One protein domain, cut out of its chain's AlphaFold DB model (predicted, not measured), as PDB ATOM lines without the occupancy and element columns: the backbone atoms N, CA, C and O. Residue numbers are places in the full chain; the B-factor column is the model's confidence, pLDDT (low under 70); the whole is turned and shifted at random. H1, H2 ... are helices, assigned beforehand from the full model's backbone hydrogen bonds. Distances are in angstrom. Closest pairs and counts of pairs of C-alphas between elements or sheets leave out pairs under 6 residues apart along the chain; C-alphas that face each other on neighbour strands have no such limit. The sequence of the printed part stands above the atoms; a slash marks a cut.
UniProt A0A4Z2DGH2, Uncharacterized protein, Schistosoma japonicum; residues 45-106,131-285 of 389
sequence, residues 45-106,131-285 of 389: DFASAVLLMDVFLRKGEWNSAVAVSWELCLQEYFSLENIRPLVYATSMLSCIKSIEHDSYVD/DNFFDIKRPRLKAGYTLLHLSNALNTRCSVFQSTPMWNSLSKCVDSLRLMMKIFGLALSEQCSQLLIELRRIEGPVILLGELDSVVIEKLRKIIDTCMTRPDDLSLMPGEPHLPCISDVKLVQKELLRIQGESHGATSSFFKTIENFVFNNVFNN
ATOM      1  N   ASP A  45      24.813  16.360 -50.308       93.69
ATOM      2  CA  ASP A  45      26.038  15.610 -50.590       93.69
ATOM      3  C   ASP A  45      27.296  16.478 -50.410       93.69
ATOM      4  O   ASP A  45      27.232  17.707 -50.362       93.69
ATOM      5  N   PHE A  46      28.463  15.835 -50.354       94.25
ATOM      6  CA  PHE A  46      29.734  16.514 -50.093       94.25
ATOM      7  C   PHE A  46      30.065  17.619 -51.113       94.25
ATOM      8  O   PHE A  46      30.583  18.665 -50.724       94.25
ATOM      9  N   ALA A  47      29.755  17.423 -52.399       94.69
ATOM     10  CA  ALA A  47      30.074  18.388 -53.447       94.69
ATOM     11  C   ALA A  47      29.108  19.577 -53.399       94.69
ATOM     12  O   ALA A  47      29.533  20.734 -53.445       94.69
ATOM     13  N   SER A  48      27.811  19.301 -53.237       95.62
ATOM     14  CA  SER A  48      26.792  20.336 -53.050       95.62
ATOM     15  C   SER A  48      27.025  21.165 -51.785       95.62
ATOM     16  O   SER A  48      26.843  22.381 -51.819       95.62
ATOM     17  N   ALA A  49      27.471  20.543 -50.689       96.38
ATOM     18  CA  ALA A  49      27.765  21.242 -49.442       96.38
ATOM     19  C   ALA A  49      28.886  22.271 -49.612       96.38
ATOM     20  O   ALA A  49      28.741  23.404 -49.164       96.38
ATOM     21  N   VAL A  50      29.988  21.900 -50.278       95.88
ATOM     22  CA  VAL A  50      31.102  22.825 -50.543       95.88
ATOM     23  C   VAL A  50      30.635  24.013 -51.374       95.88
ATOM     24  O   VAL A  50      30.930  25.149 -51.017       95.88
ATOM     25  N   LEU A  51      29.875  23.765 -52.442       95.38
ATOM     26  CA  LEU A  51      29.352  24.829 -53.301       95.38
ATOM     27  C   LEU A  51      28.434  25.785 -52.537       95.38
ATOM     28  O   LEU A  51      28.551  26.997 -52.674       95.38
ATOM     29  N   LEU A  52      27.532  25.240 -51.724       96.31
ATOM     30  CA  LEU A  52      26.585  26.036 -50.955       96.31
ATOM     31  C   LEU A  52      27.291  26.844 -49.854       96.31
ATOM     32  O   LEU A  52      27.001  28.026 -49.683       96.31
ATOM     33  N   MET A  53      28.265  26.248 -49.154       96.75
ATOM     34  CA  MET A  53      29.109  26.978 -48.202       96.75
ATOM     35  C   MET A  53      29.905  28.092 -48.890       96.75
ATOM     36  O   MET A  53      29.949  29.198 -48.368       96.75
ATOM     37  N   ASP A  54      30.498  27.842 -50.059       95.75
ATOM     38  CA  ASP A  54      31.245  28.849 -50.826       95.75
ATOM     39  C   ASP A  54      30.362  30.040 -51.240       95.75
ATOM     40  O   ASP A  54      30.772  31.189 -51.079       95.75
ATOM     41  N   VAL A  55      29.121  29.796 -51.678       96.12
ATOM     42  CA  VAL A  55      28.149  30.869 -51.972       96.12
ATOM     43  C   VAL A  55      27.899  31.741 -50.739       96.12
ATOM     44  O   VAL A  55      28.053  32.963 -50.814       96.12
ATOM     45  N   PHE A  56      27.590  31.134 -49.591       95.94
ATOM     46  CA  PHE A  56      27.337  31.880 -48.354       95.94
ATOM     47  C   PHE A  56      28.583  32.601 -47.825       95.94
ATOM     48  O   PHE A  56      28.497  33.754 -47.402       95.94
ATOM     49  N   LEU A  57      29.758  31.971 -47.906       95.19
ATOM     50  CA  LEU A  57      31.034  32.583 -47.528       95.19
ATOM     51  C   LEU A  57      31.334  33.824 -48.378       95.19
ATOM     52  O   LEU A  57      31.749  34.846 -47.837       95.19
ATOM     53  N   ARG A  58      31.087  33.777 -49.694       94.81
ATOM     54  CA  ARG A  58      31.275  34.936 -50.586       94.81
ATOM     55  C   ARG A  58      30.289  36.067 -50.307       94.81
ATOM     56  O   ARG A  58      30.649  37.228 -50.474       94.81
ATOM     57  N   LYS A  59      29.067  35.738 -49.881       93.94
ATOM     58  CA  LYS A  59      28.045  36.716 -49.475       93.94
ATOM     59  C   LYS A  59      28.287  37.326 -48.090       93.94
ATOM     60  O   LYS A  59      27.654  38.319 -47.749       93.94
ATOM     61  N   GLY A  60      29.196  36.759 -47.298       92.62
ATOM     62  CA  GLY A  60      29.397  37.152 -45.903       92.62
ATOM     63  C   GLY A  60      28.327  36.613 -44.947       92.62
ATOM     64  O   GLY A  60      28.197  37.090 -43.822       92.62
ATOM     65  N   GLU A  61      27.561  35.609 -45.372       93.44
ATOM     66  CA  GLU A  61      26.513  34.966 -44.581       93.44
ATOM     67  C   GLU A  61      27.071  33.773 -43.796       93.44
ATOM     68  O   GLU A  61      26.818  32.599 -44.075       93.44
ATOM     69  N   TRP A  62      27.871  34.075 -42.778       94.12
ATOM     70  CA  TRP A  62      28.648  33.068 -42.049       94.12
ATOM     71  C   TRP A  62      27.773  32.024 -41.337       94.12
ATOM     72  O   TRP A  62      28.098  30.838 -41.335       94.12
ATOM     73  N   ASN A  63      26.635  32.441 -40.770       92.62
ATOM     74  CA  ASN A  63      25.702  31.535 -40.089       92.62
ATOM     75  C   ASN A  63      25.033  30.554 -41.057       92.62
ATOM     76  O   ASN A  63      24.828  29.393 -40.701       92.62
ATOM     77  N   SER A  64      24.713  31.008 -42.270       94.38
ATOM     78  CA  SER A  64      24.159  30.164 -43.328       94.38
ATOM     79  C   SER A  64      25.179  29.101 -43.741       94.38
ATOM     80  O   SER A  64      24.846  27.918 -43.789       94.38
ATOM     81  N   ALA A  65      26.454  29.478 -43.907       96.00
ATOM     82  CA  ALA A  65      27.537  28.532 -44.191       96.00
ATOM     83  C   ALA A  65      27.728  27.496 -43.063       96.00
ATOM     84  O   ALA A  65      27.821  26.294 -43.322       96.00
ATOM     85  N   VAL A  66      27.708  27.935 -41.798       95.75
ATOM     86  CA  VAL A  66      27.740  27.029 -40.635       95.75
ATOM     87  C   VAL A  66      26.533  26.094 -40.627       95.75
ATOM     88  O   VAL A  66      26.686  24.913 -40.332       95.75
ATOM     89  N   ALA A  67      25.339  26.582 -40.969       94.75
ATOM     90  CA  ALA A  67      24.144  25.749 -41.021       94.75
ATOM     91  C   ALA A  67      24.270  24.625 -42.061       94.75
ATOM     92  O   ALA A  67      23.840  23.510 -41.788       94.75
ATOM     93  N   VAL A  68      24.916  24.868 -43.205       96.19
ATOM     94  CA  VAL A  68      25.208  23.813 -44.193       96.19
ATOM     95  C   VAL A  68      26.182  22.778 -43.631       96.19
ATOM     96  O   VAL A  68      25.948  21.577 -43.763       96.19
ATOM     97  N   SER A  69      27.253  23.222 -42.969       96.06
ATOM     98  CA  SER A  69      28.199  22.313 -42.310       96.06
ATOM     99  C   SER A  69      27.529  21.492 -41.199       96.06
ATOM    100  O   SER A  69      27.783  20.298 -41.049       96.06
ATOM    101  N   TRP A  70      26.584  22.100 -40.485       95.19
ATOM    102  CA  TRP A  70      25.769  21.419 -39.490       95.19
ATOM    103  C   TRP A  70      24.889  20.318 -40.094       95.19
ATOM    104  O   TRP A  70      24.792  19.236 -39.517       95.19
ATOM    105  N   GLU A  71      24.313  20.523 -41.283       94.19
ATOM    106  CA  GLU A  71      23.582  19.458 -41.988       94.19
ATOM    107  C   GLU A  71      24.487  18.267 -42.358       94.19
ATOM    108  O   GLU A  71      24.010  17.134 -42.419       94.19
ATOM    109  N   LEU A  72      25.796  18.477 -42.554       94.94
ATOM    110  CA  LEU A  72      26.759  17.379 -42.703       94.94
ATOM    111  C   LEU A  72      27.052  16.679 -41.367       94.94
ATOM    112  O   LEU A  72      27.161  15.452 -41.337       94.94
ATOM    113  N   CYS A  73      27.149  17.422 -40.259       93.38
ATOM    114  CA  CYS A  73      27.277  16.835 -38.918       93.38
ATOM    115  C   CYS A  73      26.093  15.925 -38.584       93.38
ATOM    116  O   CYS A  73      26.294  14.817 -38.093       93.38
ATOM    117  N   LEU A  74      24.875  16.369 -38.898       91.81
ATOM    118  CA  LEU A  74      23.639  15.616 -38.673       91.81
ATOM    119  C   LEU A  74      23.562  14.324 -39.499       91.81
ATOM    120  O   LEU A  74      22.881  13.385 -39.098       91.81
ATOM    121  N   GLN A  75      24.263  14.272 -40.633       91.75
ATOM    122  CA  GLN A  75      24.430  13.075 -41.466       91.75
ATOM    123  C   GLN A  75      25.646  12.222 -41.058       91.75
ATOM    124  O   GLN A  75      26.033  11.316 -41.790       91.75
ATOM    125  N   GLU A  76      26.285  12.535 -39.927       91.94
ATOM    126  CA  GLU A  76      27.505  11.883 -39.433       91.94
ATOM    127  C   GLU A  76      28.673  11.890 -40.436       91.94
ATOM    128  O   GLU A  76      29.572  11.050 -40.372       91.94
ATOM    129  N   TYR A  77      28.716  12.872 -41.344       93.62
ATOM    130  CA  TYR A  77      29.713  12.923 -42.417       93.62
ATOM    131  C   TYR A  77      31.157  12.881 -41.888       93.62
ATOM    132  O   TYR A  77      32.007  12.164 -42.413       93.62
ATOM    133  N   PHE A  78      31.436  13.604 -40.801       92.56
ATOM    134  CA  PHE A  78      32.766  13.661 -40.179       92.56
ATOM    135  C   PHE A  78      33.143  12.400 -39.384       92.56
ATOM    136  O   PHE A  78      34.258  12.312 -38.873       92.56
ATOM    137  N   SER A  79      32.236  11.429 -39.276       89.56
ATOM    138  CA  SER A  79      32.499  10.112 -38.685       89.56
ATOM    139  C   SER A  79      32.861   9.055 -39.738       89.56
ATOM    140  O   SER A  79      33.344   7.974 -39.374       89.56
ATOM    141  N   LEU A  80      32.647   9.363 -41.027       86.75
ATOM    142  CA  LEU A  80      32.936   8.485 -42.160       86.75
ATOM    143  C   LEU A  80      34.443   8.253 -42.337       86.75
ATOM    144  O   LEU A  80      35.282   9.045 -41.914       86.75
ATOM    145  N   GLU A  81      34.794   7.161 -43.013       82.31
ATOM    146  CA  GLU A  81      36.194   6.796 -43.277       82.31
ATOM    147  C   GLU A  81      36.828   7.608 -44.414       82.31
ATOM    148  O   GLU A  81      38.047   7.672 -44.514       82.31
ATOM    149  N   ASN A  82      36.011   8.271 -45.237       84.56
ATOM    150  CA  ASN A  82      36.442   9.035 -46.409       84.56
ATOM    151  C   ASN A  82      36.062  10.515 -46.272       84.56
ATOM    152  O   ASN A  82      35.238  11.034 -47.030       84.56
ATOM    153  N   ILE A  83      36.647  11.195 -45.285       89.44
ATOM    154  CA  ILE A  83      36.450  12.636 -45.089       89.44
ATOM    155  C   ILE A  83      37.228  13.384 -46.166       89.44
ATOM    156  O   ILE A  83      38.439  13.213 -46.313       89.44
ATOM    157  N   ARG A  84      36.526  14.231 -46.918       90.62
ATOM    158  CA  ARG A  84      37.128  14.997 -48.006       90.62
ATOM    159  C   ARG A  84      37.856  16.237 -47.482       90.62
ATOM    160  O   ARG A  84      37.261  17.005 -46.714       90.62
ATOM    161  N   PRO A  85      39.105  16.470 -47.922       90.81
ATOM    162  CA  PRO A  85      39.869  17.669 -47.626       90.81
ATOM    163  C   PRO A  85      39.107  18.982 -47.746       90.81
ATOM    164  O   PRO A  85      39.144  19.815 -46.836       90.81
ATOM    165  N   LEU A  86      38.401  19.152 -48.860       93.19
ATOM    166  CA  LEU A  86      37.753  20.411 -49.187       93.19
ATOM    167  C   LEU A  86      36.547  20.682 -48.286       93.19
ATOM    168  O   LEU A  86      36.369  21.800 -47.803       93.19
ATOM    169  N   VAL A  87      35.757  19.646 -47.994       95.19
ATOM    170  CA  VAL A  87      34.608  19.732 -47.079       95.19
ATOM    171  C   VAL A  87      35.069  20.090 -45.675       95.19
ATOM    172  O   VAL A  87      34.501  20.986 -45.049       95.19
ATOM    173  N   TYR A  88      36.118  19.417 -45.195       94.31
ATOM    174  CA  TYR A  88      36.698  19.661 -43.881       94.31
ATOM    175  C   TYR A  88      37.201  21.107 -43.751       94.31
ATOM    176  O   TYR A  88      36.827  21.820 -42.820       94.31
ATOM    177  N   ALA A  89      37.993  21.566 -44.722       94.44
ATOM    178  CA  ALA A  89      38.563  22.909 -44.730       94.44
ATOM    179  C   ALA A  89      37.490  24.005 -44.817       94.44
ATOM    180  O   ALA A  89      37.545  24.980 -44.071       94.44
ATOM    181  N   THR A  90      36.484  23.823 -45.677       95.56
ATOM    182  CA  THR A  90      35.394  24.797 -45.863       95.56
ATOM    183  C   THR A  90      34.473  24.854 -44.640       95.56
ATOM    184  O   THR A  90      34.061  25.935 -44.221       95.56
ATOM    185  N   SER A  91      34.207  23.706 -44.009       96.81
ATOM    186  CA  SER A  91      33.454  23.624 -42.750       96.81
ATOM    187  C   SER A  91      34.175  24.351 -41.615       96.81
ATOM    188  O   SER A  91      33.583  25.173 -40.917       96.81
ATOM    189  N   MET A  92      35.484  24.109 -41.479       95.25
ATOM    190  CA  MET A  92      36.326  24.799 -40.505       95.25
ATOM    191  C   MET A  92      36.347  26.312 -40.758       95.25
ATOM    192  O   MET A  92      36.141  27.087 -39.825       95.25
ATOM    193  N   LEU A  93      36.527  26.738 -42.012       95.38
ATOM    194  CA  LEU A  93      36.517  28.151 -42.389       95.38
ATOM    195  C   LEU A  93      35.182  28.827 -42.048       95.38
ATOM    196  O   LEU A  93      35.185  29.933 -41.514       95.38
ATOM    197  N   SER A  94      34.057  28.150 -42.296       95.69
ATOM    198  CA  SER A  94      32.710  28.662 -42.002       95.69
ATOM    199  C   SER A  94      32.527  28.972 -40.515       95.69
ATOM    200  O   SER A  94      32.128  30.080 -40.154       95.69
ATOM    201  N   CYS A  95      32.894  28.033 -39.638       95.38
ATOM    202  CA  CYS A  95      32.823  28.235 -38.190       95.38
ATOM    203  C   CYS A  95      33.757  29.353 -37.713       95.38
ATOM    204  O   CYS A  95      33.386  30.167 -36.870       95.38
ATOM    205  N   ILE A  96      34.968  29.413 -38.264       92.88
ATOM    206  CA  ILE A  96      35.963  30.406 -37.868       92.88
ATOM    207  C   ILE A  96      35.562  31.814 -38.293       92.88
ATOM    208  O   ILE A  96      35.637  32.729 -37.475       92.88
ATOM    209  N   LYS A  97      35.060  31.988 -39.519       92.94
ATOM    210  CA  LYS A  97      34.531  33.275 -39.982       92.94
ATOM    211  C   LYS A  97      33.336  33.730 -39.155       92.94
ATOM    212  O   LYS A  97      33.243  34.907 -38.815       92.94
ATOM    213  N   SER A  98      32.475  32.794 -38.756       93.25
ATOM    214  CA  SER A  98      31.370  33.096 -37.846       93.25
ATOM    215  C   SER A  98      31.856  33.641 -36.493       93.25
ATOM    216  O   SER A  98      31.302  34.621 -35.991       93.25
ATOM    217  N   ILE A  99      32.924  33.067 -35.926       92.00
ATOM    218  CA  ILE A  99      33.535  33.546 -34.673       92.00
ATOM    219  C   ILE A  99      34.207  34.911 -34.868       92.00
ATOM    220  O   ILE A  99      34.034  35.824 -34.057       92.00
ATOM    221  N   GLU A 100      34.980  35.061 -35.941       90.62
ATOM    222  CA  GLU A 100      35.730  36.279 -36.246       90.62
ATOM    223  C   GLU A 100      34.800  37.495 -36.384       90.62
ATOM    224  O   GLU A 100      35.074  38.553 -35.811       90.62
ATOM    225  N   HIS A 101      33.658  37.319 -37.053       88.94
ATOM    226  CA  HIS A 101      32.665  38.370 -37.285       88.94
ATOM    227  C   HIS A 101      31.567  38.464 -36.214       88.94
ATOM    228  O   HIS A 101      30.653  39.271 -36.361       88.94
ATOM    229  N   ASP A 102      31.642  37.671 -35.140       87.25
ATOM    230  CA  ASP A 102      30.619  37.606 -34.083       87.25
ATOM    231  C   ASP A 102      29.192  37.344 -34.596       87.25
ATOM    232  O   ASP A 102      28.208  37.752 -33.980       87.25
ATOM    233  N   SER A 103      29.064  36.638 -35.722       83.50
ATOM    234  CA  SER A 103      27.770  36.403 -36.369       83.50
ATOM    235  C   SER A 103      26.882  35.441 -35.581       83.50
ATOM    236  O   SER A 103      25.675  35.413 -35.788       83.50
ATOM    237  N   TYR A 104      27.466  34.652 -34.677       75.56
ATOM    238  CA  TYR A 104      26.767  33.686 -33.828       75.56
ATOM    239  C   TYR A 104      25.815  34.331 -32.809       75.56
ATOM    240  O   TYR A 104      25.042  33.613 -32.175       75.56
ATOM    241  N   VAL A 105      25.892  35.649 -32.606       71.94
ATOM    242  CA  VAL A 105      24.959  36.379 -31.746       71.94
ATOM    243  C   VAL A 105      23.643  36.523 -32.503       71.94
ATOM    244  O   VAL A 105      23.587  37.206 -33.525       71.94
ATOM    245  N   ASP A 106      22.597  35.852 -32.019       63.56
ATOM    246  CA  ASP A 106      21.261  35.942 -32.604       63.56
ATOM    247  C   ASP A 106      20.814  37.412 -32.623       63.56
ATOM    248  O   ASP A 106      20.651  38.041 -31.576       63.56
ATOM    249  N   ASP A 131      17.093  16.435 -27.447       70.94
ATOM    250  CA  ASP A 131      18.235  15.551 -27.724       70.94
ATOM    251  C   ASP A 131      19.576  16.277 -27.922       70.94
ATOM    252  O   ASP A 131      20.583  15.634 -28.214       70.94
ATOM    253  N   ASN A 132      19.626  17.602 -27.706       72.06
ATOM    254  CA  ASN A 132      20.817  18.450 -27.885       72.06
ATOM    255  C   ASN A 132      21.543  18.211 -29.228       72.06
ATOM    256  O   ASN A 132      22.737  18.488 -29.332       72.06
ATOM    257  N   PHE A 133      20.850  17.692 -30.247       77.00
ATOM    258  CA  PHE A 133      21.449  17.375 -31.538       77.00
ATOM    259  C   PHE A 133      20.486  17.699 -32.683       77.00
ATOM    260  O   PHE A 133      20.734  18.623 -33.447       77.00
ATOM    261  N   PHE A 134      19.326  17.056 -32.783       77.94
ATOM    262  CA  PHE A 134      18.353  17.377 -33.831       77.94
ATOM    263  C   PHE A 134      17.531  18.632 -33.506       77.94
ATOM    264  O   PHE A 134      17.138  19.354 -34.425       77.94
ATOM    265  N   ASP A 135      17.334  18.933 -32.219       79.69
ATOM    266  CA  ASP A 135      16.519  20.066 -31.762       79.69
ATOM    267  C   ASP A 135      17.254  21.430 -31.768       79.69
ATOM    268  O   ASP A 135      16.654  22.475 -31.488       79.69
ATOM    269  N   ILE A 136      18.549  21.461 -32.110       83.81
ATOM    270  CA  ILE A 136      19.354  22.689 -32.081       83.81
ATOM    271  C   ILE A 136      18.934  23.661 -33.192       83.81
ATOM    272  O   ILE A 136      19.184  23.447 -34.380       83.81
ATOM    273  N   LYS A 137      18.398  24.817 -32.784       82.31
ATOM    274  CA  LYS A 137      18.086  25.937 -33.690       82.31
ATOM    275  C   LYS A 137      19.143  27.040 -33.695       82.31
ATOM    276  O   LYS A 137      19.430  27.579 -34.762       82.31
ATOM    277  N   ARG A 138      19.743  27.333 -32.535       85.94
ATOM    278  CA  ARG A 138      20.673  28.459 -32.342       85.94
ATOM    279  C   ARG A 138      21.928  28.308 -33.222       85.94
ATOM    280  O   ARG A 138      22.623  27.298 -33.070       85.94
ATOM    281  N   PRO A 139      22.267  29.290 -34.080       88.25
ATOM    282  CA  PRO A 139      23.480  29.290 -34.904       88.25
ATOM    283  C   PRO A 139      24.751  29.076 -34.084       88.25
ATOM    284  O   PRO A 139      25.616  28.295 -34.471       88.25
ATOM    285  N   ARG A 140      24.821  29.697 -32.901       90.31
ATOM    286  CA  ARG A 140      25.914  29.527 -31.941       90.31
ATOM    287  C   ARG A 140      26.173  28.063 -31.581       90.31
ATOM    288  O   ARG A 140      27.300  27.588 -31.699       90.31
ATOM    289  N   LEU A 141      25.127  27.344 -31.170       90.88
ATOM    290  CA  LEU A 141      25.240  25.935 -30.795       90.88
ATOM    291  C   LEU A 141      25.637  25.090 -32.012       90.88
ATOM    292  O   LEU A 141      26.531  24.256 -31.896       90.88
ATOM    293  N   LYS A 142      25.050  25.351 -33.192       92.94
ATOM    294  CA  LYS A 142      25.434  24.673 -34.446       92.94
ATOM    295  C   LYS A 142      26.927  24.839 -34.736       92.94
ATOM    296  O   LYS A 142      27.602  23.846 -34.996       92.94
ATOM    297  N   ALA A 143      27.462  26.057 -34.624       94.19
ATOM    298  CA  ALA A 143      28.892  26.328 -34.796       94.19
ATOM    299  C   ALA A 143      29.746  25.550 -33.781       94.19
ATOM    300  O   ALA A 143      30.729  24.910 -34.155       94.19
ATOM    301  N   GLY A 144      29.344  25.561 -32.506       93.88
ATOM    302  CA  GLY A 144      30.061  24.876 -31.431       93.88
ATOM    303  C   GLY A 144      30.144  23.369 -31.629       93.88
ATOM    304  O   GLY A 144      31.238  22.805 -31.652       93.88
ATOM    305  N   TYR A 145      29.006  22.712 -31.850       94.00
ATOM    306  CA  TYR A 145      28.989  21.273 -32.107       94.00
ATOM    307  C   TYR A 145      29.720  20.914 -33.404       94.00
ATOM    308  O   TYR A 145      30.477  19.945 -33.413       94.00
ATOM    309  N   THR A 146      29.593  21.717 -34.463       95.62
ATOM    310  CA  THR A 146      30.347  21.500 -35.711       95.62
ATOM    311  C   THR A 146      31.858  21.495 -35.456       95.62
ATOM    312  O   THR A 146      32.551  20.571 -35.878       95.62
ATOM    313  N   LEU A 147      32.382  22.460 -34.692       96.06
ATOM    314  CA  LEU A 147      33.801  22.495 -34.314       96.06
ATOM    315  C   LEU A 147      34.227  21.283 -33.476       96.06
ATOM    316  O   LEU A 147      35.325  20.759 -33.677       96.06
ATOM    317  N   LEU A 148      33.366  20.794 -32.579       95.19
ATOM    318  CA  LEU A 148      33.631  19.568 -31.820       95.19
ATOM    319  C   LEU A 148      33.710  18.338 -32.731       95.19
ATOM    320  O   LEU A 148      34.616  17.521 -32.562       95.19
ATOM    321  N   HIS A 149      32.825  18.222 -33.724       94.69
ATOM    322  CA  HIS A 149      32.885  17.149 -34.720       94.69
ATOM    323  C   HIS A 149      34.173  17.209 -35.550       94.69
ATOM    324  O   HIS A 149      34.833  16.183 -35.714       94.69
ATOM    325  N   LEU A 150      34.576  18.397 -36.009       94.81
ATOM    326  CA  LEU A 150      35.831  18.591 -36.746       94.81
ATOM    327  C   LEU A 150      37.054  18.240 -35.882       94.81
ATOM    328  O   LEU A 150      37.934  17.491 -36.312       94.81
ATOM    329  N   SER A 151      37.078  18.695 -34.626       93.75
ATOM    330  CA  SER A 151      38.122  18.332 -33.664       93.75
ATOM    331  C   SER A 151      38.178  16.824 -33.414       93.75
ATOM    332  O   SER A 151      39.268  16.261 -33.284       93.75
ATOM    333  N   ASN A 152      37.025  16.160 -33.303       93.25
ATOM    334  CA  ASN A 152      36.965  14.721 -33.083       93.25
ATOM    335  C   ASN A 152      37.428  13.940 -34.319       93.25
ATOM    336  O   ASN A 152      38.124  12.933 -34.172       93.25
ATOM    337  N   ALA A 153      37.114  14.425 -35.522       92.25
ATOM    338  CA  ALA A 153      37.596  13.848 -36.772       92.25
ATOM    339  C   ALA A 153      39.131  13.860 -36.837       92.25
ATOM    340  O   ALA A 153      39.730  12.822 -37.111       92.25
ATOM    341  N   LEU A 154      39.792  14.972 -36.483       90.06
ATOM    342  CA  LEU A 154      41.262  15.001 -36.403       90.06
ATOM    343  C   LEU A 154      41.822  14.027 -35.366       90.06
ATOM    344  O   LEU A 154      42.881  13.445 -35.582       90.06
ATOM    345  N   ASN A 155      41.134  13.852 -34.237       88.12
ATOM    346  CA  ASN A 155      41.630  13.005 -33.159       88.12
ATOM    347  C   ASN A 155      41.492  11.508 -33.476       88.12
ATOM    348  O   ASN A 155      42.425  10.736 -33.285       88.12
ATOM    349  N   THR A 156      40.317  11.097 -33.952       87.81
ATOM    350  CA  THR A 156      39.966   9.681 -34.154       87.81
ATOM    351  C   THR A 156      40.338   9.167 -35.540       87.81
ATOM    352  O   THR A 156      40.644   7.987 -35.695       87.81
ATOM    353  N   ARG A 157      40.343  10.043 -36.552       83.31
ATOM    354  CA  ARG A 157      40.557   9.698 -37.965       83.31
ATOM    355  C   ARG A 157      41.805  10.361 -38.544       83.31
ATOM    356  O   ARG A 157      41.886  10.591 -39.744       83.31
ATOM    357  N   CYS A 158      42.810  10.623 -37.711       83.00
ATOM    358  CA  CYS A 158      44.094  11.187 -38.140       83.00
ATOM    359  C   CYS A 158      44.721  10.412 -39.322       83.00
ATOM    360  O   CYS A 158      45.246  11.016 -40.255       83.00
ATOM    361  N   SER A 159      44.580   9.081 -39.342       84.50
ATOM    362  CA  SER A 159      45.045   8.216 -40.437       84.50
ATOM    363  C   SER A 159      44.377   8.494 -41.786       84.50
ATOM    364  O   SER A 159      45.019   8.342 -42.822       84.50
ATOM    365  N   VAL A 160      43.116   8.934 -41.795       85.69
ATOM    366  CA  VAL A 160      42.409   9.331 -43.022       85.69
ATOM    367  C   VAL A 160      43.050  10.587 -43.593       85.69
ATOM    368  O   VAL A 160      43.293  10.668 -44.787       85.69
ATOM    369  N   PHE A 161      43.403  11.552 -42.741       85.88
ATOM    370  CA  PHE A 161      44.083  12.759 -43.198       85.88
ATOM    371  C   PHE A 161      45.510  12.478 -43.669       85.88
ATOM    372  O   PHE A 161      45.957  13.136 -44.601       85.88
ATOM    373  N   GLN A 162      46.202  11.485 -43.102       87.50
ATOM    374  CA  GLN A 162      47.561  11.097 -43.508       87.50
ATOM    375  C   GLN A 162      47.676  10.668 -44.975       87.50
ATOM    376  O   GLN A 162      48.731  10.860 -45.577       87.50
ATOM    377  N   SER A 163      46.611  10.115 -45.562       85.88
ATOM    378  CA  SER A 163      46.589   9.734 -46.979       85.88
ATOM    379  C   SER A 163      46.269  10.902 -47.919       85.88
ATOM    380  O   SER A 163      46.338  10.747 -49.140       85.88
ATOM    381  N   THR A 164      45.938  12.079 -47.378       87.25
ATOM    382  CA  THR A 164      45.549  13.249 -48.172       87.25
ATOM    383  C   THR A 164      46.738  14.171 -48.478       87.25
ATOM    384  O   THR A 164      47.647  14.316 -47.655       87.25
ATOM    385  N   PRO A 165      46.727  14.892 -49.615       86.94
ATOM    386  CA  PRO A 165      47.802  15.808 -49.998       86.94
ATOM    387  C   PRO A 165      47.995  16.989 -49.036       86.94
ATOM    388  O   PRO A 165      49.054  17.615 -49.043       86.94
ATOM    389  N   MET A 166      47.001  17.298 -48.194       88.19
ATOM    390  CA  MET A 166      47.109  18.364 -47.191       88.19
ATOM    391  C   MET A 166      47.920  17.956 -45.950       88.19
ATOM    392  O   MET A 166      48.298  18.832 -45.168       88.19
ATOM    393  N   TRP A 167      48.196  16.658 -45.744       89.69
ATOM    394  CA  TRP A 167      48.776  16.141 -44.498       89.69
ATOM    395  C   TRP A 167      50.101  16.804 -44.124       89.69
ATOM    396  O   TRP A 167      50.317  17.159 -42.969       89.69
ATOM    397  N   ASN A 168      50.984  17.030 -45.097       86.69
ATOM    398  CA  ASN A 168      52.305  17.618 -44.844       86.69
ATOM    399  C   ASN A 168      52.219  19.018 -44.217       86.69
ATOM    400  O   ASN A 168      53.100  19.421 -43.458       86.69
ATOM    401  N   SER A 169      51.155  19.755 -44.522       85.88
ATOM    402  CA  SER A 169      50.888  21.064 -43.930       85.88
ATOM    403  C   SER A 169      50.051  20.943 -42.664       85.88
ATOM    404  O   SER A 169      50.362  21.599 -41.674       85.88
ATOM    405  N   LEU A 170      49.043  20.066 -42.673       86.88
ATOM    406  CA  LEU A 170      48.163  19.818 -41.536       86.88
ATOM    407  C   LEU A 170      48.946  19.297 -40.323       86.88
ATOM    408  O   LEU A 170      48.794  19.844 -39.242       86.88
ATOM    409  N   SER A 171      49.849  18.328 -40.510       87.75
ATOM    410  CA  SER A 171      50.735  17.735 -39.485       87.75
ATOM    411  C   SER A 171      51.497  18.762 -38.640       87.75
ATOM    412  O   SER A 171      51.765  18.505 -37.471       87.75
ATOM    413  N   LYS A 172      51.803  19.941 -39.196       85.94
ATOM    414  CA  LYS A 172      52.498  21.030 -38.490       85.94
ATOM    415  C   LYS A 172      51.599  21.778 -37.506       85.94
ATOM    416  O   LYS A 172      52.113  22.429 -36.606       85.94
ATOM    417  N   CYS A 173      50.281  21.714 -37.691       84.50
ATOM    418  CA  CYS A 173      49.291  22.438 -36.898       84.50
ATOM    419  C   CYS A 173      48.137  21.558 -36.379       84.50
ATOM    420  O   CYS A 173      47.179  22.098 -35.841       84.50
ATOM    421  N   VAL A 174      48.190  20.222 -36.486       87.38
ATOM    422  CA  VAL A 174      47.086  19.332 -36.041       87.38
ATOM    423  C   VAL A 174      46.745  19.537 -34.581       87.38
ATOM    424  O   VAL A 174      45.574  19.692 -34.247       87.38
ATOM    425  N   ASP A 175      47.757  19.515 -33.714       85.06
ATOM    426  CA  ASP A 175      47.541  19.586 -32.272       85.06
ATOM    427  C   ASP A 175      46.936  20.937 -31.880       85.06
ATOM    428  O   ASP A 175      45.958  20.967 -31.128       85.06
ATOM    429  N   SER A 176      47.450  22.004 -32.496       84.06
ATOM    430  CA  SER A 176      46.946  23.378 -32.430       84.06
ATOM    431  C   SER A 176      45.474  23.470 -32.812       84.06
ATOM    432  O   SER A 176      44.611  23.840 -32.014       84.06
ATOM    433  N   LEU A 177      45.160  23.056 -34.043       87.62
ATOM    434  CA  LEU A 177      43.819  23.119 -34.602       87.62
ATOM    435  C   LEU A 177      42.856  22.293 -33.756       87.62
ATOM    436  O   LEU A 177      41.782  22.779 -33.406       87.62
ATOM    437  N   ARG A 178      43.240  21.067 -33.391       89.19
ATOM    438  CA  ARG A 178      42.426  20.176 -32.562       89.19
ATOM    439  C   ARG A 178      42.096  20.828 -31.225       89.19
ATOM    440  O   ARG A 178      40.929  20.860 -30.849       89.19
ATOM    441  N   LEU A 179      43.094  21.352 -30.514       88.62
ATOM    442  CA  LEU A 179      42.872  21.987 -29.218       88.62
ATOM    443  C   LEU A 179      41.968  23.216 -29.353       88.62
ATOM    444  O   LEU A 179      40.981  23.338 -28.632       88.62
ATOM    445  N   MET A 180      42.257  24.092 -30.310       88.69
ATOM    446  CA  MET A 180      41.520  25.340 -30.478       88.69
ATOM    447  C   MET A 180      40.081  25.123 -30.947       88.69
ATOM    448  O   MET A 180      39.164  25.737 -30.402       88.69
ATOM    449  N   MET A 181      39.844  24.209 -31.891       91.75
ATOM    450  CA  MET A 181      38.485  23.821 -32.282       91.75
ATOM    451  C   MET A 181      37.732  23.180 -31.119       91.75
ATOM    452  O   MET A 181      36.541  23.432 -30.967       91.75
ATOM    453  N   LYS A 182      38.408  22.405 -30.262       92.50
ATOM    454  CA  LYS A 182      37.794  21.863 -29.047       92.50
ATOM    455  C   LYS A 182      37.410  22.974 -28.069       92.50
ATOM    456  O   LYS A 182      36.276  22.993 -27.610       92.50
ATOM    457  N   ILE A 183      38.306  23.918 -27.779       92.31
ATOM    458  CA  ILE A 183      38.049  25.035 -26.853       92.31
ATOM    459  C   ILE A 183      36.897  25.911 -27.360       92.31
ATOM    460  O   ILE A 183      35.929  26.130 -26.632       92.31
ATOM    461  N   PHE A 184      36.960  26.371 -28.615       93.00
ATOM    462  CA  PHE A 184      35.877  27.158 -29.214       93.00
ATOM    463  C   PHE A 184      34.583  26.354 -29.327       93.00
ATOM    464  O   PHE A 184      33.511  26.886 -29.050       93.00
ATOM    465  N   GLY A 185      34.683  25.072 -29.679       93.62
ATOM    466  CA  GLY A 185      33.555  24.155 -29.755       93.62
ATOM    467  C   GLY A 185      32.820  24.037 -28.424       93.62
ATOM    468  O   GLY A 185      31.611  24.242 -28.393       93.62
ATOM    469  N   LEU A 186      33.548  23.800 -27.325       93.56
ATOM    470  CA  LEU A 186      32.998  23.709 -25.967       93.56
ATOM    471  C   LEU A 186      32.431  25.049 -25.468       93.56
ATOM    472  O   LEU A 186      31.416  25.066 -24.774       93.56
ATOM    473  N   ALA A 187      33.059  26.176 -25.818       92.31
ATOM    474  CA  ALA A 187      32.570  27.508 -25.449       92.31
ATOM    475  C   ALA A 187      31.262  27.874 -26.174       92.31
ATOM    476  O   ALA A 187      30.330  28.416 -25.574       92.31
ATOM    477  N   LEU A 188      31.176  27.563 -27.469       92.12
ATOM    478  CA  LEU A 188      29.998  27.833 -28.290       92.12
ATOM    479  C   LEU A 188      28.854  26.855 -28.015       92.12
ATOM    480  O   LEU A 188      27.705  27.286 -28.034       92.12
ATOM    481  N   SER A 189      29.152  25.583 -27.719       90.81
ATOM    482  CA  SER A 189      28.161  24.573 -27.315       90.81
ATOM    483  C   SER A 189      27.711  24.697 -25.855       90.81
ATOM    484  O   SER A 189      26.935  23.872 -25.385       90.81
ATOM    485  N   GLU A 190      28.191  25.725 -25.142       89.81
ATOM    486  CA  GLU A 190      27.829  26.040 -23.753       89.81
ATOM    487  C   GLU A 190      28.208  24.929 -22.743       89.81
ATOM    488  O   GLU A 190      27.683  24.860 -21.632       89.81
ATOM    489  N   GLN A 191      29.188  24.082 -23.081       89.44
ATOM    490  CA  GLN A 191      29.695  22.997 -22.232       89.44
ATOM    491  C   GLN A 191      30.787  23.491 -21.265       89.44
ATOM    492  O   GLN A 191      31.935  23.037 -21.289       89.44
ATOM    493  N   CYS A 192      30.428  24.436 -20.388       88.12
ATOM    494  CA  CYS A 192      31.365  25.145 -19.503       88.12
ATOM    495  C   CYS A 192      32.183  24.227 -18.576       88.12
ATOM    496  O   CYS A 192      33.362  24.487 -18.346       88.12
ATOM    497  N   SER A 193      31.598  23.139 -18.071       87.50
ATOM    498  CA  SER A 193      32.295  22.195 -17.185       87.50
ATOM    499  C   SER A 193      33.439  21.465 -17.895       87.50
ATOM    500  O   SER A 193      34.548  21.376 -17.367       87.50
ATOM    501  N   GLN A 194      33.198  20.995 -19.121       90.50
ATOM    502  CA  GLN A 194      34.220  20.360 -19.953       90.50
ATOM    503  C   GLN A 194      35.264  21.377 -20.414       90.50
ATOM    504  O   GLN A 194      36.458  21.085 -20.386       90.50
ATOM    505  N   LEU A 195      34.829  22.589 -20.776       91.12
ATOM    506  CA  LEU A 195      35.730  23.678 -21.138       91.12
ATOM    507  C   LEU A 195      36.702  23.997 -20.000       91.12
ATOM    508  O   LEU A 195      37.899  24.115 -20.234       91.12
ATOM    509  N   LEU A 196      36.210  24.083 -18.763       89.12
ATOM    510  CA  LEU A 196      37.039  24.350 -17.591       89.12
ATOM    511  C   LEU A 196      38.109  23.271 -17.378       89.12
ATOM    512  O   LEU A 196      39.241  23.592 -17.023       89.12
ATOM    513  N   ILE A 197      37.763  21.999 -17.604       90.06
ATOM    514  CA  ILE A 197      38.724  20.890 -17.530       90.06
ATOM    515  C   ILE A 197      39.811  21.072 -18.588       90.06
ATOM    516  O   ILE A 197      40.988  20.965 -18.263       90.06
ATOM    517  N   GLU A 198      39.439  21.375 -19.830       88.50
ATOM    518  CA  GLU A 198      40.414  21.558 -20.906       88.50
ATOM    519  C   GLU A 198      41.293  22.791 -20.680       88.50
ATOM    520  O   GLU A 198      42.506  22.666 -20.789       88.50
ATOM    521  N   LEU A 199      40.735  23.933 -20.261       86.50
ATOM    522  CA  LEU A 199      41.506  25.147 -19.954       86.50
ATOM    523  C   LEU A 199      42.519  24.929 -18.823       86.50
ATOM    524  O   LEU A 199      43.639  25.421 -18.899       86.50
ATOM    525  N   ARG A 200      42.165  24.146 -17.797       86.38
ATOM    526  CA  ARG A 200      43.086  23.805 -16.697       86.38
ATOM    527  C   ARG A 200      44.220  22.872 -17.112       86.38
ATOM    528  O   ARG A 200      45.242  22.837 -16.439       86.38
ATOM    529  N   ARG A 201      44.035  22.100 -18.187       84.81
ATOM    530  CA  ARG A 201      45.078  21.228 -18.753       84.81
ATOM    531  C   ARG A 201      46.064  21.994 -19.632       84.81
ATOM    532  O   ARG A 201      47.092  21.434 -19.999       84.81
ATOM    533  N   ILE A 202      45.750  23.241 -19.988       77.75
ATOM    534  CA  ILE A 202      46.653  24.103 -20.745       77.75
ATOM    535  C   ILE A 202      47.746  24.584 -19.791       77.75
ATOM    536  O   ILE A 202      47.538  25.468 -18.961       77.75
ATOM    537  N   GLU A 203      48.916  23.969 -19.916       66.44
ATOM    538  CA  GLU A 203      50.143  24.396 -19.252       66.44
ATOM    539  C   GLU A 203      50.963  25.327 -20.168       66.44
ATOM    540  O   GLU A 203      50.776  25.374 -21.390       66.44
ATOM    541  N   GLY A 204      51.929  26.037 -19.573       59.88
ATOM    542  CA  GLY A 204      52.763  27.066 -20.209       59.88
ATOM    543  C   GLY A 204      53.339  26.798 -21.619       59.88
ATOM    544  O   GLY A 204      53.390  27.755 -22.392       59.88
ATOM    545  N   PRO A 205      53.748  25.575 -22.037       55.94
ATOM    546  CA  PRO A 205      54.295  25.375 -23.388       55.94
ATOM    547  C   PRO A 205      53.284  25.594 -24.526       55.94
ATOM    548  O   PRO A 205      53.690  25.989 -25.615       55.94
ATOM    549  N   VAL A 206      51.982  25.396 -24.294       55.31
ATOM    550  CA  VAL A 206      50.928  25.636 -25.304       55.31
ATOM    551  C   VAL A 206      50.638  27.133 -25.455       55.31
ATOM    552  O   VAL A 206      50.397  27.624 -26.554       55.31
ATOM    553  N   ILE A 207      50.741  27.882 -24.355       54.22
ATOM    554  CA  ILE A 207      50.625  29.347 -24.342       54.22
ATOM    555  C   ILE A 207      51.803  29.975 -25.115       54.22
ATOM    556  O   ILE A 207      51.623  30.949 -25.844       54.22
ATOM    557  N   LEU A 208      52.991  29.362 -25.037       47.28
ATOM    558  CA  LEU A 208      54.202  29.780 -25.757       47.28
ATOM    559  C   LEU A 208      54.178  29.490 -27.270       47.28
ATOM    560  O   LEU A 208      54.908  30.142 -28.013       47.28
ATOM    561  N   LEU A 209      53.335  28.565 -27.746       50.66
ATOM    562  CA  LEU A 209      53.163  28.271 -29.180       50.66
ATOM    563  C   LEU A 209      52.386  29.363 -29.944       50.66
ATOM    564  O   LEU A 209      52.214  29.263 -31.157       50.66
ATOM    565  N   GLY A 210      51.957  30.434 -29.266       52.78
ATOM    566  CA  GLY A 210      51.358  31.613 -29.898       52.78
ATOM    567  C   GLY A 210      49.900  31.438 -30.336       52.78
ATOM    568  O   GLY A 210      49.387  32.243 -31.108       52.78
ATOM    569  N   GLU A 211      49.226  30.394 -29.858       59.94
ATOM    570  CA  GLU A 211      47.890  29.995 -30.323       59.94
ATOM    571  C   GLU A 211      46.761  30.713 -29.570       59.94
ATOM    572  O   GLU A 211      45.725  31.050 -30.147       59.94
ATOM    573  N   LEU A 212      46.992  31.012 -28.288       69.75
ATOM    574  CA  LEU A 212      46.107  31.784 -27.413       69.75
ATOM    575  C   LEU A 212      46.583  33.239 -27.348       69.75
ATOM    576  O   LEU A 212      47.055  33.737 -26.322       69.75
ATOM    577  N   ASP A 213      46.479  33.913 -28.490       75.88
ATOM    578  CA  ASP A 213      46.667  35.358 -28.575       75.88
ATOM    579  C   ASP A 213      45.577  36.092 -27.767       75.88
ATOM    580  O   ASP A 213      44.456  35.609 -27.592       75.88
ATOM    581  N   SER A 214      45.901  37.296 -27.311       79.56
ATOM    582  CA  SER A 214      44.992  38.261 -26.690       79.56
ATOM    583  C   SER A 214      43.641  38.366 -27.412       79.56
ATOM    584  O   SER A 214      42.597  38.276 -26.766       79.56
ATOM    585  N   VAL A 215      43.651  38.443 -28.747       83.94
ATOM    586  CA  VAL A 215      42.446  38.515 -29.591       83.94
ATOM    587  C   VAL A 215      41.579  37.262 -29.456       83.94
ATOM    588  O   VAL A 215      40.354  37.339 -29.373       83.94
ATOM    589  N   VAL A 216      42.207  36.086 -29.425       86.06
ATOM    590  CA  VAL A 216      41.522  34.792 -29.307       86.06
ATOM    591  C   VAL A 216      40.865  34.666 -27.934       86.06
ATOM    592  O   VAL A 216      39.706  34.259 -27.841       86.06
ATOM    593  N   ILE A 217      41.577  35.059 -26.875       86.19
ATOM    594  CA  ILE A 217      41.056  35.051 -25.504       86.19
ATOM    595  C   ILE A 217      39.894  36.039 -25.362       86.19
ATOM    596  O   ILE A 217      38.883  35.708 -24.742       86.19
ATOM    597  N   GLU A 218      39.990  37.224 -25.965       87.69
ATOM    598  CA  GLU A 218      38.912  38.215 -25.953       87.69
ATOM    599  C   GLU A 218      37.654  37.699 -26.665       87.69
ATOM    600  O   GLU A 218      36.547  37.819 -26.132       87.69
ATOM    601  N   LYS A 219      37.813  37.025 -27.811       89.50
ATOM    602  CA  LYS A 219      36.703  36.354 -28.504       89.50
ATOM    603  C   LYS A 219      36.087  35.240 -27.663       89.50
ATOM    604  O   LYS A 219      34.865  35.188 -27.538       89.50
ATOM    605  N   LEU A 220      36.900  34.385 -27.041       89.56
ATOM    606  CA  LEU A 220      36.409  33.344 -26.131       89.56
ATOM    607  C   LEU A 220      35.637  33.941 -24.956       89.56
ATOM    608  O   LEU A 220      34.564  33.454 -24.614       89.56
ATOM    609  N   ARG A 221      36.138  35.029 -24.369       89.00
ATOM    610  CA  ARG A 221      35.453  35.724 -23.283       89.00
ATOM    611  C   ARG A 221      34.107  36.282 -23.736       89.00
ATOM    612  O   ARG A 221      33.110  36.018 -23.078       89.00
ATOM    613  N   LYS A 222      34.050  36.960 -24.886       90.31
ATOM    614  CA  LYS A 222      32.794  37.467 -25.461       90.31
ATOM    615  C   LYS A 222      31.777  36.348 -25.706       90.31
ATOM    616  O   LYS A 222      30.590  36.517 -25.423       90.31
ATOM    617  N   ILE A 223      32.233  35.192 -26.188       90.25
ATOM    618  CA  ILE A 223      31.394  33.999 -26.344       90.25
ATOM    619  C   ILE A 223      30.834  33.579 -24.978       90.25
ATOM    620  O   ILE A 223      29.623  33.438 -24.831       90.25
ATOM    621  N   ILE A 224      31.673  33.429 -23.955       89.56
ATOM    622  CA  ILE A 224      31.230  33.010 -22.617       89.56
ATOM    623  C   ILE A 224      30.287  34.033 -21.962       89.56
ATOM    624  O   ILE A 224      29.297  33.644 -21.348       89.56
ATOM    625  N   ASP A 225      30.532  35.328 -22.157       87.00
ATOM    626  CA  ASP A 225      29.703  36.412 -21.617       87.00
ATOM    627  C   ASP A 225      28.301  36.451 -22.251       87.00
ATOM    628  O   ASP A 225      27.347  36.912 -21.629       87.00
ATOM    629  N   THR A 226      28.162  35.938 -23.477       86.12
ATOM    630  CA  THR A 226      26.890  35.867 -24.217       86.12
ATOM    631  C   THR A 226      26.152  34.532 -24.038       86.12
ATOM    632  O   THR A 226      25.124  34.322 -24.682       86.12
ATOM    633  N   CYS A 227      26.652  33.616 -23.198       84.56
ATOM    634  CA  CYS A 227      25.957  32.364 -22.878       84.56
ATOM    635  C   CYS A 227      24.616  32.638 -22.185       84.56
ATOM    636  O   CYS A 227      24.539  33.429 -21.241       84.56
ATOM    637  N   MET A 228      23.576  31.897 -22.567       82.00
ATOM    638  CA  MET A 228      22.362  31.850 -21.752       82.00
ATOM    639  C   MET A 228      22.631  31.011 -20.503       82.00
ATOM    640  O   MET A 228      23.185  29.921 -20.596       82.00
ATOM    641  N   THR A 229      22.252  31.508 -19.327       84.94
ATOM    642  CA  THR A 229      22.550  30.842 -18.049       84.94
ATOM    643  C   THR A 229      21.287  30.485 -17.290       84.94
ATOM    644  O   THR A 229      20.246  31.128 -17.442       84.94
ATOM    645  N   ARG A 230      21.389  29.453 -16.451       84.38
ATOM    646  CA  ARG A 230      20.367  29.109 -15.462       84.38
ATOM    647  C   ARG A 230      20.865  29.375 -14.039       84.38
ATOM    648  O   ARG A 230      22.066  29.252 -13.790       84.38
ATOM    649  N   PRO A 231      19.962  29.697 -13.097       83.88
ATOM    650  CA  PRO A 231      20.297  29.716 -11.680       83.88
ATOM    651  C   PRO A 231      20.775  28.337 -11.218       83.88
ATOM    652  O   PRO A 231      20.231  27.316 -11.642       83.88
ATOM    653  N   ASP A 232      21.750  28.322 -10.314       81.44
ATOM    654  CA  ASP A 232      22.385  27.093  -9.825       81.44
ATOM    655  C   ASP A 232      21.395  26.173  -9.081       81.44
ATOM    656  O   ASP A 232      21.542  24.952  -9.100       81.44
ATOM    657  N   ASP A 233      20.344  26.753  -8.493       78.50
ATOM    658  CA  ASP A 233      19.332  26.045  -7.700       78.50
ATOM    659  C   ASP A 233      18.204  25.415  -8.544       78.50
ATOM    660  O   ASP A 233      17.347  24.706  -8.009       78.50
ATOM    661  N   LEU A 234      18.156  25.669  -9.858       77.88
ATOM    662  CA  LEU A 234      17.062  25.206 -10.717       77.88
ATOM    663  C   LEU A 234      17.326  23.791 -11.262       77.88
ATOM    664  O   LEU A 234      18.291  23.553 -11.998       77.88
ATOM    665  N   SER A 235      16.426  22.850 -10.965       74.75
ATOM    666  CA  SER A 235      16.445  21.509 -11.559       74.75
ATOM    667  C   SER A 235      16.155  21.554 -13.062       74.75
ATOM    668  O   SER A 235      15.306  22.321 -13.511       74.75
ATOM    669  N   LEU A 236      16.826  20.696 -13.833       73.06
ATOM    670  CA  LEU A 236      16.593  20.569 -15.273       73.06
ATOM    671  C   LEU A 236      15.191  20.023 -15.541       73.06
ATOM    672  O   LEU A 236      14.840  18.950 -15.045       73.06
ATOM    673  N   MET A 237      14.416  20.738 -16.352       70.56
ATOM    674  CA  MET A 237      13.118  20.261 -16.810       70.56
ATOM    675  C   MET A 237      13.292  19.357 -18.044       70.56
ATOM    676  O   MET A 237      14.082  19.681 -18.935       70.56
ATOM    677  N   PRO A 238      12.572  18.224 -18.132       67.12
ATOM    678  CA  PRO A 238      12.587  17.383 -19.325       67.12
ATOM    679  C   PRO A 238      12.094  18.154 -20.555       67.12
ATOM    680  O   PRO A 238      11.060  18.821 -20.495       67.12
ATOM    681  N   GLY A 239      12.814  18.039 -21.672       69.81
ATOM    682  CA  GLY A 239      12.448  18.688 -22.937       69.81
ATOM    683  C   GLY A 239      12.961  20.122 -23.114       69.81
ATOM    684  O   GLY A 239      12.677  20.730 -24.143       69.81
ATOM    685  N   GLU A 240      13.726  20.659 -22.160       73.25
ATOM    686  CA  GLU A 240      14.373  21.971 -22.273       73.25
ATOM    687  C   GLU A 240      15.879  21.847 -22.575       73.25
ATOM    688  O   GLU A 240      16.512  20.860 -22.183       73.25
ATOM    689  N   PRO A 241      16.479  22.835 -23.270       74.88
ATOM    690  CA  PRO A 241      17.915  22.849 -23.526       74.88
ATOM    691  C   PRO A 241      18.705  22.927 -22.214       74.88
ATOM    692  O   PRO A 241      18.362  23.677 -21.298       74.88
ATOM    693  N   HIS A 242      19.800  22.172 -22.133       79.38
ATOM    694  CA  HIS A 242      20.666  22.176 -20.957       79.38
ATOM    695  C   HIS A 242      21.530  23.443 -20.925       79.38
ATOM    696  O   HIS A 242      22.554  23.514 -21.598       79.38
ATOM    697  N   LEU A 243      21.116  24.436 -20.138       84.38
ATOM    698  CA  LEU A 243      21.865  25.681 -19.970       84.38
ATOM    699  C   LEU A 243      22.958  25.552 -18.888       84.38
ATOM    700  O   LEU A 243      22.726  24.902 -17.858       84.38
ATOM    701  N   PRO A 244      24.120  26.206 -19.063       85.62
ATOM    702  CA  PRO A 244      25.164  26.265 -18.047       85.62
ATOM    703  C   PRO A 244      24.733  27.070 -16.812       85.62
ATOM    704  O   PRO A 244      23.932  28.008 -16.887       85.62
ATOM    705  N   CYS A 245      25.295  26.705 -15.660       86.62
ATOM    706  CA  CYS A 245      25.095  27.401 -14.391       86.62
ATOM    707  C   CYS A 245      25.878  28.725 -14.345       86.62
ATOM    708  O   CYS A 245      26.936  28.869 -14.967       86.62
ATOM    709  N   ILE A 246      25.392  29.697 -13.568       86.88
ATOM    710  CA  ILE A 246      26.048  31.011 -13.425       86.88
ATOM    711  C   ILE A 246      27.427  30.854 -12.769       86.88
ATOM    712  O   ILE A 246      28.374  31.563 -13.123       86.88
ATOM    713  N   SER A 247      27.559  29.933 -11.813       88.12
ATOM    714  CA  SER A 247      28.844  29.609 -11.184       88.12
ATOM    715  C   SER A 247      29.861  29.048 -12.178       88.12
ATOM    716  O   SER A 247      31.005  29.503 -12.185       88.12
ATOM    717  N   ASP A 248      29.449  28.133 -13.058       86.62
ATOM    718  CA  ASP A 248      30.330  27.522 -14.063       86.62
ATOM    719  C   ASP A 248      30.895  28.563 -15.033       86.62
ATOM    720  O   ASP A 248      32.102  28.597 -15.284       86.62
ATOM    721  N   VAL A 249      30.043  29.469 -15.526       89.06
ATOM    722  CA  VAL A 249      30.453  30.575 -16.406       89.06
ATOM    723  C   VAL A 249      31.494  31.464 -15.719       89.06
ATOM    724  O   VAL A 249      32.535  31.768 -16.304       89.06
ATOM    725  N   LYS A 250      31.278  31.818 -14.445       89.25
ATOM    726  CA  LYS A 250      32.232  32.622 -13.659       89.25
ATOM    727  C   LYS A 250      33.568  31.909 -13.438       89.25
ATOM    728  O   LYS A 250      34.618  32.554 -13.458       89.25
ATOM    729  N   LEU A 251      33.553  30.592 -13.219       90.06
ATOM    730  CA  LEU A 251      34.778  29.801 -13.065       90.06
ATOM    731  C   LEU A 251      35.597  29.778 -14.358       90.06
ATOM    732  O   LEU A 251      36.811  29.972 -14.305       90.06
ATOM    733  N   VAL A 252      34.940  29.603 -15.507       89.31
ATOM    734  CA  VAL A 252      35.591  29.668 -16.824       89.31
ATOM    735  C   VAL A 252      36.176  31.058 -17.075       89.31
ATOM    736  O   VAL A 252      37.337  31.163 -17.462       89.31
ATOM    737  N   GLN A 253      35.429  32.130 -16.796       88.62
ATOM    738  CA  GLN A 253      35.930  33.506 -16.929       88.62
ATOM    739  C   GLN A 253      37.187  33.750 -16.082       88.62
ATOM    740  O   GLN A 253      38.151  34.348 -16.560       88.62
ATOM    741  N   LYS A 254      37.203  33.267 -14.833       88.75
ATOM    742  CA  LYS A 254      38.370  33.385 -13.949       88.75
ATOM    743  C   LYS A 254      39.590  32.654 -14.514       88.75
ATOM    744  O   LYS A 254      40.699  33.177 -14.439       88.75
ATOM    745  N   GLU A 255      39.388  31.469 -15.079       87.75
ATOM    746  CA  GLU A 255      40.462  30.685 -15.694       87.75
ATOM    747  C   GLU A 255      40.999  31.354 -16.971       87.75
ATOM    748  O   GLU A 255      42.209  31.430 -17.165       87.75
ATOM    749  N   LEU A 256      40.122  31.929 -17.801       85.88
ATOM    750  CA  LEU A 256      40.528  32.701 -18.981       85.88
ATOM    751  C   LEU A 256      41.367  33.931 -18.604       85.88
ATOM    752  O   LEU A 256      42.350  34.224 -19.282       85.88
ATOM    753  N   LEU A 257      41.035  34.618 -17.504       85.25
ATOM    754  CA  LEU A 257      41.842  35.729 -16.984       85.25
ATOM    755  C   LEU A 257      43.229  35.274 -16.507       85.25
ATOM    756  O   LEU A 257      44.201  36.002 -16.708       85.25
ATOM    757  N   ARG A 258      43.338  34.076 -15.913       86.00
ATOM    758  CA  ARG A 258      44.637  33.483 -15.552       86.00
ATOM    759  C   ARG A 258      45.499  33.285 -16.800       86.00
ATOM    760  O   ARG A 258      46.625  33.765 -16.837       86.00
ATOM    761  N   ILE A 259      44.938  32.652 -17.832       80.50
ATOM    762  CA  ILE A 259      45.637  32.382 -19.098       80.50
ATOM    763  C   ILE A 259      46.015  33.693 -19.809       80.50
ATOM    764  O   ILE A 259      47.109  33.805 -20.357       80.50
ATOM    765  N   GLN A 260      45.153  34.715 -19.755       77.62
ATOM    766  CA  GLN A 260      45.450  36.034 -20.318       77.62
ATOM    767  C   GLN A 260      46.658  36.697 -19.647       77.62
ATOM    768  O   GLN A 260      47.475  37.301 -20.335       77.62
ATOM    769  N   GLY A 261      46.784  36.579 -18.320       70.75
ATOM    770  CA  GLY A 261      47.919  37.124 -17.572       70.75
ATOM    771  C   GLY A 261      49.252  36.427 -17.868       70.75
ATOM    772  O   GLY A 261      50.303  37.035 -17.688       70.75
ATOM    773  N   GLU A 262      49.207  35.180 -18.341       69.44
ATOM    774  CA  GLU A 262      50.375  34.360 -18.698       69.44
ATOM    775  C   GLU A 262      50.772  34.488 -20.185       69.44
ATOM    776  O   GLU A 262      51.876  34.097 -20.568       69.44
ATOM    777  N   SER A 263      49.902  35.050 -21.034       62.69
ATOM    778  CA  SER A 263      50.153  35.223 -22.470       62.69
ATOM    779  C   SER A 263      50.983  36.487 -22.733       62.69
ATOM    780  O   SER A 263      50.500  37.617 -22.635       62.69
ATOM    781  N   HIS A 264      52.261  36.313 -23.078       53.59
ATOM    782  CA  HIS A 264      53.140  37.399 -23.515       53.59
ATOM    783  C   HIS A 264      53.372  37.330 -25.030       53.59
ATOM    784  O   HIS A 264      54.171  36.532 -25.504       53.59
ATOM    785  N   GLY A 265      52.686  38.211 -25.769       53.62
ATOM    786  CA  GLY A 265      53.037  38.652 -27.127       53.62
ATOM    787  C   GLY A 265      53.203  37.552 -28.181       53.62
ATOM    788  O   GLY A 265      54.321  37.279 -28.609       53.62
ATOM    789  N   ALA A 266      52.097  36.980 -28.661       53.44
ATOM    790  CA  ALA A 266      52.104  36.102 -29.830       53.44
ATOM    791  C   ALA A 266      52.098  36.905 -31.148       53.44
ATOM    792  O   ALA A 266      51.362  37.877 -31.301       53.44
ATOM    793  N   THR A 267      52.907  36.486 -32.125       51.88
ATOM    794  CA  THR A 267      53.115  37.184 -33.411       51.88
ATOM    795  C   THR A 267      52.149  36.773 -34.531       51.88
ATOM    796  O   THR A 267      52.105  37.440 -35.566       51.88
ATOM    797  N   SER A 268      51.364  35.700 -34.368       58.97
ATOM    798  CA  SER A 268      50.422  35.227 -35.393       58.97
ATOM    799  C   SER A 268      49.099  34.754 -34.794       58.97
ATOM    800  O   SER A 268      49.060  33.763 -34.074       58.97
ATOM    801  N   SER A 269      48.000  35.422 -35.143       72.31
ATOM    802  CA  SER A 269      46.650  35.048 -34.712       72.31
ATOM    803  C   SER A 269      46.234  33.678 -35.268       72.31
ATOM    804  O   SER A 269      46.309  33.471 -36.482       72.31
ATOM    805  N   PHE A 270      45.692  32.805 -34.414       81.81
ATOM    806  CA  PHE A 270      45.083  31.512 -34.769       81.81
ATOM    807  C   PHE A 270      44.166  31.573 -36.007       81.81
ATOM    808  O   PHE A 270      44.247  30.718 -36.889       81.81
ATOM    809  N   PHE A 271      43.352  32.627 -36.116       86.44
ATOM    810  CA  PHE A 271      42.456  32.854 -37.253       86.44
ATOM    811  C   PHE A 271      43.206  32.907 -38.594       86.44
ATOM    812  O   PHE A 271      42.872  32.165 -39.515       86.44
ATOM    813  N   LYS A 272      44.301  33.674 -38.669       86.12
ATOM    814  CA  LYS A 272      45.177  33.729 -39.855       86.12
ATOM    815  C   LYS A 272      45.860  32.395 -40.140       86.12
ATOM    816  O   LYS A 272      46.075  32.063 -41.300       86.12
ATOM    817  N   THR A 273      46.215  31.623 -39.112       85.44
ATOM    818  CA  THR A 273      46.793  30.282 -39.300       85.44
ATOM    819  C   THR A 273      45.802  29.358 -39.999       85.44
ATOM    820  O   THR A 273      46.184  28.664 -40.942       85.44
ATOM    821  N   ILE A 274      44.526  29.394 -39.602       87.56
ATOM    822  CA  ILE A 274      43.466  28.633 -40.273       87.56
ATOM    823  C   ILE A 274      43.245  29.122 -41.695       87.56
ATOM    824  O   ILE A 274      43.206  28.301 -42.607       87.56
ATOM    825  N   GLU A 275      43.133  30.429 -41.913       89.75
ATOM    826  CA  GLU A 275      42.953  30.965 -43.262       89.75
ATOM    827  C   GLU A 275      44.106  30.564 -44.181       89.75
ATOM    828  O   GLU A 275      43.882  30.019 -45.259       89.75
ATOM    829  N   ASN A 276      45.349  30.744 -43.733       89.19
ATOM    830  CA  ASN A 276      46.529  30.334 -44.486       89.19
ATOM    831  C   ASN A 276      46.535  28.827 -44.750       89.19
ATOM    832  O   ASN A 276      46.930  28.393 -45.833       89.19
ATOM    833  N   PHE A 277      46.102  28.015 -43.783       90.31
ATOM    834  CA  PHE A 277      45.946  26.582 -43.981       90.31
ATOM    835  C   PHE A 277      44.926  26.286 -45.089       90.31
ATOM    836  O   PHE A 277      45.269  25.631 -46.072       90.31
ATOM    837  N   VAL A 278      43.712  26.820 -44.976       92.19
ATOM    838  CA  VAL A 278      42.615  26.570 -45.917       92.19
ATOM    839  C   VAL A 278      42.963  27.070 -47.320       92.19
ATOM    840  O   VAL A 278      42.932  26.289 -48.271       92.19
ATOM    841  N   PHE A 279      43.368  28.332 -47.466       91.00
ATOM    842  CA  PHE A 279      43.637  28.922 -48.777       91.00
ATOM    843  C   PHE A 279      44.899  28.353 -49.425       91.00
ATOM    844  O   PHE A 279      44.846  27.907 -50.569       91.00
ATOM    845  N   ASN A 280      46.031  28.316 -48.718       88.88
ATOM    846  CA  ASN A 280      47.299  27.940 -49.353       88.88
ATOM    847  C   ASN A 280      47.494  26.425 -49.451       88.88
ATOM    848  O   ASN A 280      48.128  25.961 -50.394       88.88
ATOM    849  N   ASN A 281      46.977  25.651 -48.492       87.88
ATOM    850  CA  ASN A 281      47.287  24.222 -48.395       87.88
ATOM    851  C   ASN A 281      46.147  23.308 -48.849       87.88
ATOM    852  O   ASN A 281      46.412  22.134 -49.117       87.88
ATOM    853  N   VAL A 282      44.920  23.831 -48.965       90.69
ATOM    854  CA  VAL A 282      43.767  23.079 -49.481       90.69
ATOM    855  C   VAL A 282      43.274  23.680 -50.793       90.69
ATOM    856  O   VAL A 282      43.321  22.997 -51.810       90.69
ATOM    857  N   PHE A 283      42.863  24.953 -50.813       91.12
ATOM    858  CA  PHE A 283      42.244  25.547 -52.004       91.12
ATOM    859  C   PHE A 283      43.229  25.739 -53.165       91.12
ATOM    860  O   PHE A 283      42.937  25.375 -54.299       91.12
ATOM    861  N   ASN A 284      44.421  26.265 -52.884       91.31
ATOM    862  CA  ASN A 284      45.455  26.498 -53.896       91.31
ATOM    863  C   ASN A 284      46.358  25.277 -54.131       91.31
ATOM    864  O   ASN A 284      47.311  25.356 -54.904       91.31
ATOM    865  N   ASN A 285      46.089  24.153 -53.461       92.25
ATOM    866  CA  ASN A 285      46.872  22.937 -53.620       92.25
ATOM    867  C   ASN A 285      46.317  22.112 -54.796       92.25
ATOM    868  O   ASN A 285      45.231  21.538 -54.665       92.25
TER     869      ASN A 285
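What this domain is: This is residues 45 to 106 and 131 to 285 of the 389 residues of an uncharacterized protein of Schistosoma japonicum (UniProt A0A4Z2DGH2). Two groups of helices meet in the middle, where H4 packs on H7: on one side H1, H2, H3 and H12, with H12 beside H3, and on the other an up-and-down bundle of H7, H8, H10 and H11, each running against the one before. A long loop, residues 226 to 245, lies 15 to 30 A from the mean of the C-alphas. The 217 printed residues hold twelve named helices, H1 to H12 in order, and no named strand; the class is all helix. The whole is compact, with a radius of gyration of the C-alphas of 17.0 A, and rounded, spanning 51 by 43 by 33 A.

How they stand to each other: Start at H1, residues 46 to 59, which forms a hairpin with H2, residues 62 to 74; their closest C-alphas, Met 53 and Ala 65, are 4.6 A apart. The hub is H3, residues 85 to 100, which touches H1 at Val 50 and Val 87, C-alphas 5.8 A apart, at a shallow tilt of 30 degrees. H4, residues 139 to 156, touches H2 at a steep tilt of 52 degrees, with the C-alphas of Trp 70 and Thr 146 closest at 5.9 A. H5, residues 158 to 162, touches no helix. Next come H6, residues 167 to 170, and H7, residues 174 to 188; H7 touches H4 at a shallow tilt of 29 degrees, opposite ways, with the C-alphas of Gly 144 and Gly 185 closest at 3.9 A. H8, residues 192 to 201, forms a hairpin with H7, touched by residues 183 to 187 of H7 alone; the C-alphas of Leu 186 and Leu 195 are closest at 5.5 A. After H9, residues 204 to 208, H10, residues 214 to 225, forms a hairpin with H11, residues 246 to 262, at a shallow tilt of 7 degrees; their closest C-alphas, Ile 224 and Val 249, are 6.7 A apart. H9 and H11 only just touch, with 3 pairs of C-alphas within 8 A, the closest those of Ile 207 and Glu 262, 7.6 A apart. H12, residues 270 to 283, touches H3 at Ala 89 and Val 278, C-alphas 5.6 A apart, and only just touches H6, with 3 pairs within 8 A, the closest being the C-alphas of Ser 169 and Asn 281 at 6.5 A. Every O i to N i+4 pair is within hydrogen-bond range in H1 to H5 and H7 to H11; H12 has 9 of 10, and H6 is too short for one.

Where its parts are: Find C-alpha 46 at (29.734, 16.514, -50.093), where H1 begins its 20.3 A. H3 measures 22.2 A, H4 25.6 A, H7 20.6 A and H11 25.1 A. H12 ends at C-alpha 283, (42.244, 25.547, -52.004).

The domain as a whole: The C-alphas of Asp 233 and Asn 285 are the farthest apart, 53.6 A. Residues 107 to 130 are not printed; C-alphas 106 and 131 are 21.2 A apart across this cut. The link from H10 to H11 is long. Look for pLDDT under 70 at residue 106 and residues 203 to 212, 238 to 239 and 262 to 268.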